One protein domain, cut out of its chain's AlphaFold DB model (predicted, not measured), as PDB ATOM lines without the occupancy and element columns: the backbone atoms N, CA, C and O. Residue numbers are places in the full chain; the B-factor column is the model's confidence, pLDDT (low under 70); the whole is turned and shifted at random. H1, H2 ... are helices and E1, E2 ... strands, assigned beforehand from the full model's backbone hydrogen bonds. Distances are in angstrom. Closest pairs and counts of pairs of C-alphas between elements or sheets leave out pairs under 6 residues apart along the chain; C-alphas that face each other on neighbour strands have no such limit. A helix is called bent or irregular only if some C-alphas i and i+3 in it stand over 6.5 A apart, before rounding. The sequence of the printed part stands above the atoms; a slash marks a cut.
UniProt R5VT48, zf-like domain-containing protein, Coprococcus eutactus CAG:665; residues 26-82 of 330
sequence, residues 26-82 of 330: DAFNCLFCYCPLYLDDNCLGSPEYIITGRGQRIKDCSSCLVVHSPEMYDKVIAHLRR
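Overview. This is residues 26 to 82 of the 330 residues of the protein "zf-like domain-containing protein" of Coprococcus eutactus CAG:665 (UniProt R5VT48). The domain has little regular structure: a small two-stranded hairpin, E1 and E2, makes one end of a flat outline, helix H1 lies toward the other, and loops fill the space between. The 57 printed residues begin with a long unnamed stretch, 26 to 47, then come E1, E2 and H1. The class is mixed, with 19 residues in named elements. It is only just loose, close to compact, with a radius of gyration of the C-alphas of 12.4 A and spans of 39 by 28 by 15 A.

Arrangement. E1, residues 48 to 51, and E2, residues 57 to 60, form an antiparallel hairpin at 144 degrees, with N 48 and O 60 2.9 A apart, within hydrogen-bond range. H1, residues 70 to 80, is apart from E1. In H1, 5 of 7 O i to N i+4 pairs are within range.

Along the chain. E1 begins at C-alpha 48 (93.614, -76.684, 43.044) and spans 10.1 A; E2 spans 9.5 A. H1 spans 16.3 A, ending at C-alpha 80 (99.836, -88.276, 27.207), and is irregular: C-alphas 71 and 74 are 7.2 A apart.

Size, cuts and confidence. The C-alphas farthest apart, of Asp 26 and Arg 54, are 41.2 A apart. The printed part has no cut, and no printed residue is under 70 in pLDDT.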
ATOM      1  N   ASP A  26      75.087 -80.882  27.802       88.19
ATOM      2  CA  ASP A  26      75.087 -81.478  26.460       88.19
ATOM      3  C   ASP A  26      76.482 -81.480  25.815       88.19
ATOM      4  O   ASP A  26      76.751 -82.281  24.909       88.19
ATOM      5  N   ALA A  27      77.371 -80.613  26.300       87.62
ATOM      6  CA  ALA A  27      78.780 -80.570  25.942       87.62
ATOM      7  C   ALA A  27      79.673 -81.421  26.866       87.62
ATOM      8  O   ALA A  27      80.848 -81.599  26.554       87.62
ATOM      9  N   PHE A  28      79.154 -81.979  27.967       90.81
ATOM     10  CA  PHE A  28      79.964 -82.684  28.964       90.81
ATOM     11  C   PHE A  28      80.481 -84.037  28.457       90.81
ATOM     12  O   PHE A  28      79.700 -84.948  28.165       90.81
ATOM     13  N   ASN A  29      81.803 -84.183  28.387       90.94
ATOM     14  CA  ASN A  29      82.472 -85.382  27.895       90.94
ATOM     15  C   ASN A  29      82.893 -86.312  29.048       90.94
ATOM     16  O   ASN A  29      83.724 -85.963  29.879       90.94
ATOM     17  N   CYS A  30      82.363 -87.528  29.081       91.44
ATOM     18  CA  CYS A  30      82.679 -88.589  30.039       91.44
ATOM     19  C   CYS A  30      83.870 -89.470  29.620       91.44
ATOM     20  O   CYS A  30      84.221 -90.401  30.340       91.44
ATOM     21  N   LEU A  31      84.484 -89.238  28.455       91.31
ATOM     22  CA  LEU A  31      85.533 -90.130  27.939       91.31
ATOM     23  C   LEU A  31      86.725 -90.284  28.903       91.31
ATOM     24  O   LEU A  31      87.302 -91.361  29.014       91.31
ATOM     25  N   PHE A  32      87.047 -89.221  29.636       89.50
ATOM     26  CA  PHE A  32      88.087 -89.186  30.659       89.50
ATOM     27  C   PHE A  32      87.485 -88.961  32.053       89.50
ATOM     28  O   PHE A  32      87.972 -88.127  32.813       89.50
ATOM     29  N   CYS A  33      86.412 -89.694  32.395       83.12
ATOM     30  CA  CYS A  33      85.798 -89.643  33.732       83.12
ATOM     31  C   CYS A  33      86.820 -89.801  34.867       83.12
ATOM     32  O   CYS A  33      86.675 -89.170  35.908       83.12
ATOM     33  N   TYR A  34      87.864 -90.609  34.660       86.44
ATOM     34  CA  TYR A  34      89.093 -90.507  35.438       86.44
ATOM     35  C   TYR A  34      90.109 -89.685  34.647       86.44
ATOM     36  O   TYR A  34      90.454 -90.052  33.520       86.44
ATOM     37  N   CYS A  35      90.585 -88.587  35.235       88.69
ATOM     38  CA  CYS A  35      91.535 -87.702  34.578       88.69
ATOM     39  C   CYS A  35      92.875 -88.429  34.374       88.69
ATOM     40  O   CYS A  35      93.569 -88.710  35.355       88.69
ATOM     41  N   PRO A  36      93.298 -88.692  33.124       89.12
ATOM     42  CA  PRO A  36      94.571 -89.357  32.871       89.12
ATOM     43  C   PRO A  36      95.777 -88.467  33.222       89.12
ATOM     44  O   PRO A  36      96.890 -88.968  33.316       89.12
ATOM     45  N   LEU A  37      95.555 -87.165  33.451       89.31
ATOM     46  CA  LEU A  37      96.574 -86.178  33.823       89.31
ATOM     47  C   LEU A  37      96.710 -85.984  35.343       89.31
ATOM     48  O   LEU A  37      97.440 -85.102  35.785       89.31
ATOM     49  N   TYR A  38      96.003 -86.764  36.169       87.56
ATOM     50  CA  TYR A  38      95.994 -86.553  37.623       87.56
ATOM     51  C   TYR A  38      97.404 -86.604  38.239       87.56
ATOM     52  O   TYR A  38      97.760 -85.768  39.068       87.56
ATOM     53  N   LEU A  39      98.241 -87.541  37.791       85.19
ATOM     54  CA  LEU A  39      99.624 -87.679  38.260       85.19
ATOM     55  C   LEU A  39     100.623 -86.798  37.496       85.19
ATOM     56  O   LEU A  39     101.800 -86.807  37.831       85.19
ATOM     57  N   ASP A  40     100.170 -86.044  36.496       80.38
ATOM     58  CA  ASP A  40     101.043 -85.267  35.621       80.38
ATOM     59  C   ASP A  40     101.311 -83.876  36.195       80.38
ATOM     60  O   ASP A  40     100.388 -83.068  36.339       80.38
ATOM     61  N   ASP A  41     102.554 -83.589  36.569       75.94
ATOM     62  CA  ASP A  41     102.946 -82.294  37.133       75.94
ATOM     63  C   ASP A  41     102.763 -81.129  36.150       75.94
ATOM     64  O   ASP A  41     102.506 -80.010  36.593       75.94
ATOM     65  N   ASN A  42     102.766 -81.399  34.841       75.12
ATOM     66  CA  ASN A  42     102.528 -80.423  33.774       75.12
ATOM     67  C   ASN A  42     101.101 -80.510  33.209       75.12
ATOM     68  O   ASN A  42     100.856 -80.186  32.045       75.12
ATOM     69  N   CYS A  43     100.147 -80.955  34.033       83.19
ATOM     70  CA  CYS A  43      98.741 -81.097  33.669       83.19
ATOM     71  C   CYS A  43      98.195 -79.854  32.941       83.19
ATOM     72  O   CYS A  43      98.280 -78.736  33.438       83.19
ATOM     73  N   LEU A  44      97.538 -80.075  31.797       85.12
ATOM     74  CA  LEU A  44      96.879 -79.028  30.996       85.12
ATOM     75  C   LEU A  44      95.684 -78.356  31.696       85.12
ATOM     76  O   LEU A  44      95.107 -77.406  31.166       85.12
ATOM     77  N   GLY A  45      95.233 -78.925  32.812       86.81
ATOM     78  CA  GLY A  45      94.126 -78.408  33.598       86.81
ATOM     79  C   GLY A  45      94.547 -77.332  34.586       86.81
ATOM     80  O   GLY A  45      95.710 -76.976  34.723       86.81
ATOM     81  N   SER A  46      93.563 -76.861  35.336       84.12
ATOM     82  CA  SER A  46      93.730 -75.915  36.435       84.12
ATOM     83  C   SER A  46      93.312 -76.571  37.761       84.12
ATOM     84  O   SER A  46      92.244 -76.238  38.278       84.12
ATOM     85  N   PRO A  47      94.062 -77.571  38.271       85.81
ATOM     86  CA  PRO A  47      93.753 -78.180  39.560       85.81
ATOM     87  C   PRO A  47      94.053 -77.203  40.700       85.81
ATOM     88  O   PRO A  47      95.023 -76.442  40.645       85.81
ATOM     89  N   GLU A  48      93.257 -77.275  41.759       87.75
ATOM     90  CA  GLU A  48      93.614 -76.684  43.044       87.75
ATOM     91  C   GLU A  48      94.589 -77.613  43.786       87.75
ATOM     92  O   GLU A  48      94.790 -78.775  43.415       87.75
ATOM     93  N   TYR A  49      95.247 -77.106  44.830       87.62
ATOM     94  CA  TYR A  49      96.214 -77.880  45.608       87.62
ATOM     95  C   TYR A  49      95.924 -77.781  47.099       87.62
ATOM     96  O   TYR A  49      95.846 -76.693  47.663       87.62
ATOM     97  N   ILE A  50      95.854 -78.938  47.747       89.25
ATOM     98  CA  ILE A  50      95.728 -79.058  49.196       89.25
ATOM     99  C   ILE A  50      97.114 -79.355  49.768       89.25
ATOM    100  O   ILE A  50      97.755 -80.345  49.400       89.25
ATOM    101  N   ILE A  51      97.575 -78.511  50.693       89.25
ATOM    102  CA  ILE A  51      98.819 -78.730  51.437       89.25
ATOM    103  C   ILE A  51      98.496 -79.482  52.725       89.25
ATOM    104  O   ILE A  51      97.778 -78.995  53.597       89.25
ATOM    105  N   THR A  52      99.024 -80.694  52.862       86.06
ATOM    106  CA  THR A  52      98.863 -81.473  54.097       86.06
ATOM    107  C   THR A  52      99.717 -80.902  55.230       86.06
ATOM    108  O   THR A  52     100.735 -80.255  54.994       86.06
ATOM    109  N   GLY A  53      99.408 -81.250  56.486       80.81
ATOM    110  CA  GLY A  53     100.240 -80.878  57.646       80.81
ATOM    111  C   GLY A  53     101.683 -81.417  57.620       80.81
ATOM    112  O   GLY A  53     102.483 -81.053  58.475       80.81
ATOM    113  N   ARG A  54     102.031 -82.281  56.652       83.19
ATOM    114  CA  ARG A  54     103.399 -82.769  56.383       83.19
ATOM    115  C   ARG A  54     104.078 -82.049  55.207       83.19
ATOM    116  O   ARG A  54     105.148 -82.472  54.789       83.19
ATOM    117  N   GLY A  55     103.449 -81.016  54.646       81.69
ATOM    118  CA  GLY A  55     103.954 -80.262  53.495       81.69
ATOM    119  C   GLY A  55     103.792 -80.961  52.141       81.69
ATOM    120  O   GLY A  55     104.305 -80.471  51.141       81.69
ATOM    121  N   GLN A  56     103.094 -82.101  52.068       81.88
ATOM    122  CA  GLN A  56     102.816 -82.761  50.785       81.88
ATOM    123  C   GLN A  56     101.704 -82.023  50.035       81.88
ATOM    124  O   GLN A  56     100.670 -81.721  50.636       81.88
ATOM    125  N   ARG A  57     101.913 -81.796  48.731       85.19
ATOM    126  CA  ARG A  57     100.918 -81.254  47.796       85.19
ATOM    127  C   ARG A  57     100.033 -82.378  47.268       85.19
ATOM    128  O   ARG A  57     100.535 -83.328  46.673       85.19
ATOM    129  N   ILE A  58      98.728 -82.251  47.462       86.56
ATOM    130  CA  ILE A  58      97.715 -83.135  46.878       86.56
ATOM    131  C   ILE A  58      96.927 -82.320  45.856       86.56
ATOM    132  O   ILE A  58      96.485 -81.219  46.175       86.56
ATOM    133  N   LYS A  59      96.768 -82.837  44.633       87.81
ATOM    134  CA  LYS A  59      95.928 -82.201  43.607       87.81
ATOM    135  C   LYS A  59      94.456 -82.409  43.934       87.81
ATOM    136  O   LYS A  59      94.022 -83.546  44.107       87.81
ATOM    137  N   ASP A  60      93.709 -81.317  43.956       89.44
ATOM    138  CA  ASP A  60      92.254 -81.316  43.980       89.44
ATOM    139  C   ASP A  60      91.733 -80.885  42.605       89.44
ATOM    140  O   ASP A  60      91.857 -79.735  42.183       89.44
ATOM    141  N   CYS A  61      91.183 -81.845  41.867       87.38
ATOM    142  CA  CYS A  61      90.654 -81.616  40.526       87.38
ATOM    143  C   CYS A  61      89.141 -81.353  40.519       87.38
ATOM    144  O   CYS A  61      88.575 -81.266  39.432       87.38
ATOM    145  N   SER A  62      88.489 -81.219  41.681       85.31
ATOM    146  CA  SER A  62      87.021 -81.155  41.802       85.31
ATOM    147  C   SER A  62      86.380 -79.955  41.093       85.31
ATOM    148  O   SER A  62      85.179 -79.953  40.844       85.31
ATOM    149  N   SER A  63      87.162 -78.933  40.735       84.62
ATOM    150  CA  SER A  63      86.699 -77.768  39.963       84.62
ATOM    151  C   SER A  63      87.267 -77.722  38.539       84.62
ATOM    152  O   SER A  63      87.075 -76.744  37.816       84.62
ATOM    153  N   CYS A  64      87.979 -78.765  38.103       87.00
ATOM    154  CA  CYS A  64      88.644 -78.796  36.807       87.00
ATOM    155  C   CYS A  64      87.783 -79.477  35.733       87.00
ATOM    156  O   CYS A  64      87.458 -80.658  35.819       87.00
ATOM    157  N   LEU A  65      87.492 -78.753  34.649       87.81
ATOM    158  CA  LEU A  65      86.670 -79.251  33.537       87.81
ATOM    159  C   LEU A  65      87.479 -79.627  32.289       87.81
ATOM    160  O   LEU A  65      86.898 -79.968  31.258       87.81
ATOM    161  N   VAL A  66      88.815 -79.577  32.356       89.56
ATOM    162  CA  VAL A  66      89.679 -79.680  31.167       89.56
ATOM    163  C   VAL A  66      89.428 -80.961  30.372       89.56
ATOM    164  O   VAL A  66      89.306 -80.920  29.155       89.56
ATOM    165  N   VAL A  67      89.272 -82.098  31.050       87.44
ATOM    166  CA  VAL A  67      89.063 -83.400  30.400       87.44
ATOM    167  C   VAL A  67      87.604 -83.651  30.004       87.44
ATOM    168  O   VAL A  67      87.316 -84.611  29.291       87.44
ATOM    169  N   HIS A  68      86.699 -82.774  30.443       88.19
ATOM    170  CA  HIS A  68      85.268 -82.816  30.151       88.19
ATOM    171  C   HIS A  68      84.867 -81.916  28.979       88.19
ATOM    172  O   HIS A  68      83.762 -82.061  28.460       88.19
ATOM    173  N   SER A  69      85.761 -81.040  28.510       87.00
ATOM    174  CA  SER A  69      85.578 -80.311  27.254       87.00
ATOM    175  C   SER A  69      85.855 -81.236  26.056       87.00
ATOM    176  O   SER A  69      86.926 -81.845  25.971       87.00
ATOM    177  N   PRO A  70      84.931 -81.345  25.084       83.38
ATOM    178  CA  PRO A  70      85.145 -82.140  23.874       83.38
ATOM    179  C   PRO A  70      86.344 -81.674  23.042       83.38
ATOM    180  O   PRO A  70      87.000 -82.477  22.381       83.38
ATOM    181  N   GLU A  71      86.633 -80.374  23.073       86.44
ATOM    182  CA  GLU A  71      87.711 -79.735  22.318       86.44
ATOM    183  C   GLU A  71      89.101 -80.095  22.875       86.44
ATOM    184  O   GLU A  71      90.113 -79.926  22.194       86.44
ATOM    185  N   MET A  72      89.162 -80.626  24.100       87.75
ATOM    186  CA  MET A  72      90.409 -80.989  24.769       87.75
ATOM    187  C   MET A  72      90.887 -82.407  24.463       87.75
ATOM    188  O   MET A  72      92.038 -82.711  24.769       87.75
ATOM    189  N   TYR A  73      90.080 -83.259  23.818       89.25
ATOM    190  CA  TYR A  73      90.464 -84.649  23.538       89.25
ATOM    191  C   TYR A  73      91.821 -84.757  22.831       89.25
ATOM    192  O   TYR A  73      92.731 -85.419  23.331       89.25
ATOM    193  N   ASP A  74      91.980 -84.074  21.693       85.44
ATOM    194  CA  ASP A  74      93.210 -84.166  20.902       85.44
ATOM    195  C   ASP A  74      94.416 -83.602  21.677       85.44
ATOM    196  O   ASP A  74      95.516 -84.141  21.575       85.44
ATOM    197  N   LYS A  75      94.209 -82.573  22.515       84.00
ATOM    198  CA  LYS A  75      95.261 -81.983  23.360       84.00
ATOM    199  C   LYS A  75      95.683 -82.914  24.499       84.00
ATOM    200  O   LYS A  75      96.877 -83.076  24.724       84.00
ATOM    201  N   VAL A  76      94.730 -83.557  25.180       86.88
ATOM    202  CA  VAL A  76      95.001 -84.535  26.250       86.88
ATOM    203  C   VAL A  76      95.734 -85.749  25.683       86.88
ATOM    204  O   VAL A  76      96.751 -86.159  26.232       86.88
ATOM    205  N   ILE A  77      95.279 -86.292  24.550       86.81
ATOM    206  CA  ILE A  77      95.962 -87.414  23.891       86.81
ATOM    207  C   ILE A  77      97.363 -87.017  23.418       86.81
ATOM    208  O   ILE A  77      98.292 -87.809  23.564       86.81
ATOM    209  N   ALA A  78      97.539 -85.814  22.865       79.81
ATOM    210  CA  ALA A  78      98.858 -85.322  22.484       79.81
ATOM    211  C   ALA A  78      99.794 -85.224  23.696       79.81
ATOM    212  O   ALA A  78     100.929 -85.675  23.603       79.81
ATOM    213  N   HIS A  79      99.306 -84.709  24.829       80.88
ATOM    214  CA  HIS A  79     100.071 -84.590  26.070       80.88
ATOM    215  C   HIS A  79     100.479 -85.956  26.638       80.88
ATOM    216  O   HIS A  79     101.655 -86.181  26.884       80.88
ATOM    217  N   LEU A  80      99.553 -86.916  26.720       81.50
ATOM    218  CA  LEU A  80      99.836 -88.276  27.207       81.50
ATOM    219  C   LEU A  80     100.820 -89.065  26.335       81.50
ATOM    220  O   LEU A  80     101.407 -90.044  26.787       81.50
ATOM    221  N   ARG A  81     100.958 -88.694  25.059       75.06
ATOM    222  CA  ARG A  81     101.919 -89.312  24.138       75.06
ATOM    223  C   ARG A  81     103.312 -88.701  24.238       75.06
ATOM    224  O   ARG A  81     104.231 -89.257  23.633       75.06
ATOM    225  N   ARG A  82     103.476 -87.576  24.939       71.31
ATOM    226  CA  ARG A  82     104.785 -86.946  25.107       71.31
ATOM    227  C   ARG A  82     105.693 -87.875  25.904       71.31
ATOM    228  O   ARG A  82     105.279 -88.516  26.863       71.31
TER     229      ARG A  82